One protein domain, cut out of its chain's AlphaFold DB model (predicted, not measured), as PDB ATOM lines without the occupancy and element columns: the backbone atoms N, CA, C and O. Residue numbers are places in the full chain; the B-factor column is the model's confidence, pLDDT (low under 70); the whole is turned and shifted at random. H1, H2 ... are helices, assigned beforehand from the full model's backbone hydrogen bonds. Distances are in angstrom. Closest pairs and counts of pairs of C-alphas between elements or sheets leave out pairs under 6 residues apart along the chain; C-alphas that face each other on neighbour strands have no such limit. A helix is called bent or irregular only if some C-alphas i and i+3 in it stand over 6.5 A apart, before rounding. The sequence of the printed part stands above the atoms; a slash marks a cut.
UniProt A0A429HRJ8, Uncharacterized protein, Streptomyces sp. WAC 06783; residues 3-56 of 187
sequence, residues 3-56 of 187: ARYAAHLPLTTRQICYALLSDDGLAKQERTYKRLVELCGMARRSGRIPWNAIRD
ATOM      1  N   ALA A   3     -17.810 -39.816  34.608       67.75
ATOM      2  CA  ALA A   3     -18.122 -41.130  35.181       67.75
ATOM      3  C   ALA A   3     -19.559 -41.231  35.732       67.75
ATOM      4  O   ALA A   3     -20.153 -42.303  35.691       67.75
ATOM      5  N   ARG A   4     -20.157 -40.112  36.174       74.81
ATOM      6  CA  ARG A   4     -21.563 -40.055  36.606       74.81
ATOM      7  C   ARG A   4     -22.541 -40.432  35.490       74.81
ATOM      8  O   ARG A   4     -23.601 -40.977  35.766       74.81
ATOM      9  N   TYR A   5     -22.175 -40.158  34.241       74.12
ATOM     10  CA  TYR A   5     -22.984 -40.444  33.061       74.12
ATOM     11  C   TYR A   5     -22.587 -41.752  32.372       74.12
ATOM     12  O   TYR A   5     -23.034 -42.001  31.256       74.12
ATOM     13  N   ALA A   6     -21.777 -42.603  33.014       76.75
ATOM     14  CA  ALA A   6     -21.343 -43.874  32.432       76.75
ATOM     15  C   ALA A   6     -22.532 -44.764  32.023       76.75
ATOM     16  O   ALA A   6     -22.507 -45.353  30.949       76.75
ATOM     17  N   ALA A   7     -23.605 -44.778  32.823       78.25
ATOM     18  CA  ALA A   7     -24.844 -45.505  32.524       78.25
ATOM     19  C   ALA A   7     -25.651 -44.924  31.342       78.25
ATOM     20  O   ALA A   7     -26.617 -45.536  30.900       78.25
ATOM     21  N   HIS A   8     -25.282 -43.740  30.847       75.75
ATOM     22  CA  HIS A   8     -25.985 -43.015  29.786       75.75
ATOM     23  C   HIS A   8     -25.131 -42.839  28.525       75.75
ATOM     24  O   HIS A   8     -25.513 -42.086  27.629       75.75
ATOM     25  N   LEU A   9     -23.967 -43.496  28.458       80.50
ATOM     26  CA  LEU A   9     -23.159 -43.533  27.246       80.50
ATOM     27  C   LEU A   9     -23.869 -44.356  26.152       80.50
ATOM     28  O   LEU A   9     -24.530 -45.345  26.467       80.50
ATOM     29  N   PRO A  10     -23.699 -43.992  24.871       84.06
ATOM     30  CA  PRO A  10     -22.916 -42.857  24.379       84.06
ATOM     31  C   PRO A  10     -23.639 -41.508  24.529       84.06
ATOM     32  O   PRO A  10     -24.852 -41.411  24.357       84.06
ATOM     33  N   LEU A  11     -22.869 -40.442  24.782       83.81
ATOM     34  CA  LEU A  11     -23.376 -39.064  24.824       83.81
ATOM     35  C   LEU A  11     -22.998 -38.290  23.559       83.81
ATOM     36  O   LEU A  11     -21.951 -38.522  22.960       83.81
ATOM     37  N   THR A  12     -23.807 -37.305  23.187       85.12
ATOM     38  CA  THR A  12     -23.450 -36.332  22.145       85.12
ATOM     39  C   THR A  12     -22.505 -35.261  22.689       85.12
ATOM     40  O   THR A  12     -22.558 -34.900  23.868       85.12
ATOM     41  N   THR A  13     -21.700 -34.646  21.819       85.69
ATOM     42  CA  THR A  13     -20.827 -33.514  22.196       85.69
ATOM     43  C   THR A  13     -21.611 -32.347  22.818       85.69
ATOM     44  O   THR A  13     -21.115 -31.662  23.713       85.69
ATOM     45  N   ARG A  14     -22.878 -32.148  22.418       81.19
ATOM     46  CA  ARG A  14     -23.779 -31.165  23.048       81.19
ATOM     47  C   ARG A  14     -24.175 -31.559  24.471       81.19
ATOM     48  O   ARG A  14     -24.162 -30.704  25.348       81.19
ATOM     49  N   GLN A  15     -24.497 -32.829  24.716       81.88
ATOM     50  CA  GLN A  15     -24.805 -33.324  26.063       81.88
ATOM     51  C   GLN A  15     -23.592 -33.218  26.991       81.88
ATOM     52  O   GLN A  15     -23.747 -32.799  28.134       81.88
ATOM     53  N   ILE A  16     -22.388 -33.503  26.486       85.25
ATOM     54  CA  ILE A  16     -21.135 -33.290  27.226       85.25
ATOM     55  C   ILE A  16     -20.960 -31.804  27.556       85.25
ATOM     56  O   ILE A  16     -20.654 -31.470  28.696       85.25
ATOM     57  N   CYS A  17     -21.215 -30.906  26.597       80.69
ATOM     58  CA  CYS A  17     -21.185 -29.461  26.839       80.69
ATOM     59  C   CYS A  17     -22.141 -29.057  27.971       80.69
ATOM     60  O   CYS A  17     -21.735 -28.356  28.891       80.69
ATOM     61  N   TYR A  18     -23.390 -29.533  27.952       79.44
ATOM     62  CA  TYR A  18     -24.359 -29.223  29.005       79.44
ATOM     63  C   TYR A  18     -23.994 -29.819  30.366       79.44
ATOM     64  O   TYR A  18     -24.177 -29.141  31.375       79.44
ATOM     65  N   ALA A  19     -23.453 -31.036  30.410       79.00
ATOM     66  CA  ALA A  19     -22.948 -31.631  31.645       79.00
ATOM     67  C   ALA A  19     -21.815 -30.782  32.247       79.00
ATOM     68  O   ALA A  19     -21.853 -30.460  33.429       79.00
ATOM     69  N   LEU A  20     -20.865 -30.334  31.417       76.88
ATOM     70  CA  LEU A  20     -19.769 -29.460  31.850       76.88
ATOM     71  C   LEU A  20     -20.265 -28.084  32.321       76.88
ATOM     72  O   LEU A  20     -19.770 -27.576  33.318       76.88
ATOM     73  N   LEU A  21     -21.258 -27.503  31.638       75.06
ATOM     74  CA  LEU A  21     -21.873 -26.221  32.013       75.06
ATOM     75  C   LEU A  21     -22.685 -26.289  33.318       75.06
ATOM     76  O   LEU A  21     -22.912 -25.254  33.939       75.06
ATOM     77  N   SER A  22     -23.182 -27.473  33.686       68.62
ATOM     78  CA  SER A  22     -24.041 -27.662  34.866       68.62
ATOM     79  C   SER A  22     -23.243 -27.838  36.157       68.62
ATOM     80  O   SER A  22     -23.744 -27.491  37.223       68.62
ATOM     81  N   ASP A  23     -22.023 -28.368  36.056       64.81
ATOM     82  CA  ASP A  23     -21.172 -28.703  37.201       64.81
ATOM     83  C   ASP A  23     -20.119 -27.609  37.511       64.81
ATOM     84  O   ASP A  23     -19.722 -27.500  38.665       64.81
ATOM     85  N   ASP A  24     -19.703 -26.770  36.545       55.91
ATOM     86  CA  ASP A  24     -18.756 -25.654  36.750       55.91
ATOM     87  C   ASP A  24     -19.025 -24.485  35.772       55.91
ATOM     88  O   ASP A  24     -19.330 -24.691  34.597       55.91
ATOM     89  N   GLY A  25     -18.904 -23.237  36.250       52.97
ATOM     90  CA  GLY A  25     -19.364 -21.981  35.624       52.97
ATOM     91  C   GLY A  25     -18.688 -21.530  34.318       52.97
ATOM     92  O   GLY A  25     -18.273 -20.377  34.191       52.97
ATOM     93  N   LEU A  26     -18.598 -22.401  33.315       54.50
ATOM     94  CA  LEU A  26     -18.253 -22.007  31.955       54.50
ATOM     95  C   LEU A  26     -19.349 -21.076  31.420       54.50
ATOM     96  O   LEU A  26     -20.512 -21.450  31.279       54.50
ATOM     97  N   ALA A  27     -18.983 -19.830  31.121       55.03
ATOM     98  CA  ALA A  27     -19.904 -18.895  30.494       55.03
ATOM     99  C   ALA A  27     -20.428 -19.499  29.183       55.03
ATOM    100  O   ALA A  27     -19.657 -20.074  28.406       55.03
ATOM    101  N   LYS A  28     -21.735 -19.344  28.940       61.00
ATOM    102  CA  LYS A  28     -22.458 -19.782  27.737       61.00
ATOM    103  C   LYS A  28     -21.969 -18.995  26.512       61.00
ATOM    104  O   LYS A  28     -22.663 -18.139  25.980       61.00
ATOM    105  N   GLN A  29     -20.729 -19.240  26.110       64.88
ATOM    106  CA  GLN A  29     -20.060 -18.610  24.986       64.88
ATOM    107  C   GLN A  29     -19.867 -19.653  23.891       64.88
ATOM    108  O   GLN A  29     -19.320 -20.731  24.120       64.88
ATOM    109  N   GLU A  30     -20.262 -19.306  22.669       67.88
ATOM    110  CA  GLU A  30     -20.109 -20.165  21.490       67.88
ATOM    111  C   GLU A  30     -18.644 -20.590  21.259       67.88
ATOM    112  O   GLU A  30     -18.366 -21.694  20.790       67.88
ATOM    113  N   ARG A  31     -17.688 -19.744  21.671       75.88
ATOM    114  CA  ARG A  31     -16.244 -20.033  21.629       75.88
ATOM    115  C   ARG A  31     -15.857 -21.241  22.486       75.88
ATOM    116  O   ARG A  31     -15.027 -22.039  22.060       75.88
ATOM    117  N   THR A  32     -16.466 -21.395  23.661       77.88
ATOM    118  CA  THR A  32     -16.221 -22.527  24.567       77.88
ATOM    119  C   THR A  32     -16.703 -23.833  23.944       77.88
ATOM    120  O   THR A  32     -15.999 -24.837  23.998       77.88
ATOM    121  N   TYR A  33     -17.858 -23.803  23.273       82.31
ATOM    122  CA  TYR A  33     -18.388 -24.969  22.568       82.31
ATOM    123  C   TYR A  33     -17.477 -25.414  21.415       82.31
ATOM    124  O   TYR A  33     -17.157 -26.596  21.321       82.31
ATOM    125  N   LYS A  34     -17.002 -24.485  20.571       84.75
ATOM    126  CA  LYS A  34     -16.088 -24.824  19.460       84.75
ATOM    127  C   LYS A  34     -14.793 -25.470  19.963       84.75
ATOM    128  O   LYS A  34     -14.412 -26.527  19.471       84.75
ATOM    129  N   ARG A  35     -14.190 -24.908  21.017       86.75
ATOM    130  CA  ARG A  35     -13.001 -25.490  21.665       86.75
ATOM    131  C   ARG A  35     -13.264 -26.879  22.241       86.75
ATOM    132  O   ARG A  35     -12.410 -27.751  22.133       86.75
ATOM    133  N   LEU A  36     -14.437 -27.098  22.837       87.56
ATOM    134  CA  LEU A  36     -14.818 -28.413  23.352       87.56
ATOM    135  C   LEU A  36     -14.912 -29.446  22.223       87.56
ATOM    136  O   LEU A  36     -14.370 -30.539  22.358       87.56
ATOM    137  N   VAL A  37     -15.556 -29.098  21.106       88.56
ATOM    138  CA  VAL A  37     -15.657 -29.976  19.928       88.56
ATOM    139  C   VAL A  37     -14.264 -30.346  19.408       88.56
ATOM    140  O   VAL A  37     -13.984 -31.525  19.185       88.56
ATOM    141  N   GLU A  38     -13.370 -29.363  19.268       90.62
ATOM    142  CA  GLU A  38     -11.983 -29.582  18.840       90.62
ATOM    143  C   GLU A  38     -11.221 -30.505  19.800       90.62
ATOM    144  O   GLU A  38     -10.596 -31.475  19.361       90.62
ATOM    145  N   LEU A  39     -11.325 -30.253  21.109       90.81
ATOM    146  CA  LEU A  39     -10.680 -31.052  22.149       90.81
ATOM    147  C   LEU A  39     -11.187 -32.499  22.146       90.81
ATOM    148  O   LEU A  39     -10.379 -33.427  22.179       90.81
ATOM    149  N   CYS A  40     -12.505 -32.708  22.055       89.38
ATOM    150  CA  CYS A  40     -13.100 -34.038  21.921       89.38
ATOM    151  C   CYS A  40     -12.585 -34.752  20.662       89.38
ATOM    152  O   CYS A  40     -12.226 -35.929  20.726       89.38
ATOM    153  N   GLY A  41     -12.472 -34.041  19.536       90.69
ATOM    154  CA  GLY A  41     -11.904 -34.578  18.300       90.69
ATOM    155  C   GLY A  41     -10.441 -35.009  18.452       90.69
ATOM    156  O   GLY A  41     -10.073 -36.109  18.039       90.69
ATOM    157  N   MET A  42      -9.600 -34.185  19.084       93.62
ATOM    158  CA  MET A  42      -8.200 -34.528  19.369       93.62
ATOM    159  C   MET A  42      -8.076 -35.705  20.341       93.62
ATOM    160  O   MET A  42      -7.236 -36.587  20.151       93.62
ATOM    161  N   ALA A  43      -8.914 -35.750  21.374       92.44
ATOM    162  CA  ALA A  43      -8.921 -36.834  22.347       92.44
ATOM    163  C   ALA A  43      -9.317 -38.176  21.707       92.44
ATOM    164  O   ALA A  43      -8.675 -39.185  21.993       92.44
ATOM    165  N   ARG A  44     -10.291 -38.186  20.784       91.62
ATOM    166  CA  ARG A  44     -10.658 -39.386  20.008       91.62
ATOM    167  C   ARG A  44      -9.538 -39.827  19.070       91.62
ATOM    168  O   ARG A  44      -9.130 -40.982  19.105       91.62
ATOM    169  N   ARG A  45      -8.960 -38.896  18.298       93.31
ATOM    170  CA  ARG A  45      -7.838 -39.196  17.385       93.31
ATOM    171  C   ARG A  45      -6.574 -39.669  18.105       93.31
ATOM    172  O   ARG A  45      -5.830 -40.464  17.551       93.31
ATOM    173  N   SER A  46      -6.339 -39.204  19.331       95.00
ATOM    174  CA  SER A  46      -5.214 -39.653  20.167       95.00
ATOM    175  C   SER A  46      -5.508 -40.915  20.989       95.00
ATOM    176  O   SER A  46      -4.663 -41.317  21.783       95.00
ATOM    177  N   GLY A  47      -6.690 -41.527  20.842       91.25
ATOM    178  CA  GLY A  47      -7.079 -42.741  21.568       91.25
ATOM    179  C   GLY A  47      -7.427 -42.534  23.047       91.25
ATOM    180  O   GLY A  47      -7.688 -43.503  23.751       91.25
ATOM    181  N   ARG A  48      -7.463 -41.286  23.538       90.75
ATOM    182  CA  ARG A  48      -7.823 -40.963  24.933       90.75
ATOM    183  C   ARG A  48      -9.315 -41.122  25.219       90.75
ATOM    184  O   ARG A  48      -9.692 -41.361  26.361       90.75
ATOM    185  N   ILE A  49     -10.156 -40.949  24.202       87.62
ATOM    186  CA  ILE A  49     -11.598 -41.203  24.269       87.62
ATOM    187  C   ILE A  49     -11.919 -42.248  23.201       87.62
ATOM    188  O   ILE A  49     -11.608 -42.011  22.032       87.62
ATOM    189  N   PRO A  50     -12.538 -43.386  23.556       87.94
ATOM    190  CA  PRO A  50     -12.878 -44.391  22.566       87.94
ATOM    191  C   PRO A  50     -13.990 -43.864  21.648       87.94
ATOM    192  O   PRO A  50     -14.855 -43.087  22.062       87.94
ATOM    193  N   TRP A  51     -13.969 -44.270  20.376       85.94
ATOM    194  CA  TRP A  51     -14.888 -43.743  19.361       85.94
ATOM    195  C   TRP A  51     -16.363 -43.975  19.698       85.94
ATOM    196  O   TRP A  51     -17.186 -43.138  19.344       85.94
ATOM    197  N   ASN A  52     -16.672 -45.046  20.429       85.69
ATOM    198  CA  ASN A  52     -18.013 -45.406  20.884       85.69
ATOM    199  C   ASN A  52     -18.491 -44.646  22.136       85.69
ATOM    200  O   ASN A  52     -19.640 -44.822  22.523       85.69
ATOM    201  N   ALA A  53     -17.661 -43.823  22.790       85.06
ATOM    202  CA  ALA A  53     -18.095 -43.046  23.957       85.06
ATOM    203  C   ALA A  53     -18.851 -41.764  23.578       85.06
ATOM    204  O   ALA A  53     -19.671 -41.278  24.359       85.06
ATOM    205  N   ILE A  54     -18.576 -41.215  22.392       86.88
ATOM    206  CA  ILE A  54     -19.225 -40.003  21.888       86.88
ATOM    207  C   ILE A  54     -19.972 -40.348  20.607       86.88
ATOM    208  O   ILE A  54     -19.371 -40.833  19.651       86.88
ATOM    209  N   ARG A  55     -21.277 -40.080  20.596       81.81
ATOM    210  CA  ARG A  55     -22.142 -40.280  19.434       81.81
ATOM    211  C   ARG A  55     -22.264 -38.988  18.630       81.81
ATOM    212  O   ARG A  55     -22.562 -37.931  19.188       81.81
ATOM    213  N   ASP A  56     -22.090 -39.105  17.318       76.31
ATOM    214  CA  ASP A  56     -22.291 -38.022  16.359       76.31
ATOM    215  C   ASP A  56     -23.636 -38.215  15.647       76.31
ATOM    216  O   ASP A  56     -23.802 -39.103  14.822       76.31
TER     217      ASP A  56
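What this domain is: This is residues 3 to 56 of the 187 residues of an uncharacterized protein of Streptomyces sp. WAC 06783 (UniProt A0A429HRJ8). A long straight helix, H3, runs along one side, and a shorter helix, H2, comes to its middle with its first residues and slants away from it. A small irregular turn of helix, H1, lies beyond them and touches neither, while the last stretch, residues 46 to 56, folds back from the end of H3 to pair briefly beside the link between H1 and H2. The printed part has 54 residues with three named helices, in the order H1, H2, H3, and no named strand, and its class is all helix. It is compact, with a radius of gyration of the C-alphas of 11.2 A, and it spans 28 by 24 by 17 A.

Where its parts are: H1 is residues 3 to 8, 9.7 A from first to last C-alpha, and it begins at C-alpha 3 at (-18.122, -41.130, 35.181). H1 is irregular: C-alphas 4 and 7 are 7.6 A apart. H2 is residues 13 to 23, 15.8 A long, and begins at C-alpha 13 at (-20.827, -33.514, 22.196). H3, the longest helix, is residues 30 to 45, 23.0 A long, and ends at C-alpha 45 at (-7.838, -39.196, 17.385).

How they stand to each other: H1 is apart from H2 and from H3. A tight link of 4 residues joins H1 to H2. Within that link, residues 11 to 12 form a short parallel pairing with residues 54 to 55. H2 touches H3 with 5 pairs of C-alphas within 8 A, and the closest are those of Thr 13 and Val 37, 6.7 A apart. H3 touches H2 with residues 33 to 40 alone. The lines of H2 and H3 stand at a steep tilt of 64 degrees, and the two run opposite ways. Their centres are 12.3 A apart. In H2 and H3 every O i to N i+4 pair is within hydrogen-bond range; in H1 0 of 2 such pairs are, against 2 of 3 O i to N i+3 pairs.

The domain as a whole: The two C-alphas farthest apart are those of Ala 7 and Arg 31, at 29.0 A, and the first and last printed C-alphas, of Ala 3 and Asp 56, are 19.5 A apart. The printed part has no cut. The link from H2 to H3 is short, with 6 residues, and no link between helices is long. The mean pLDDT of the printed part is 80.0. Residue 3 and residues 22 to 30 are under 70; of these, residue 3 belongs to H1, residues 22 to 23 to H2 and residue 30 to H3.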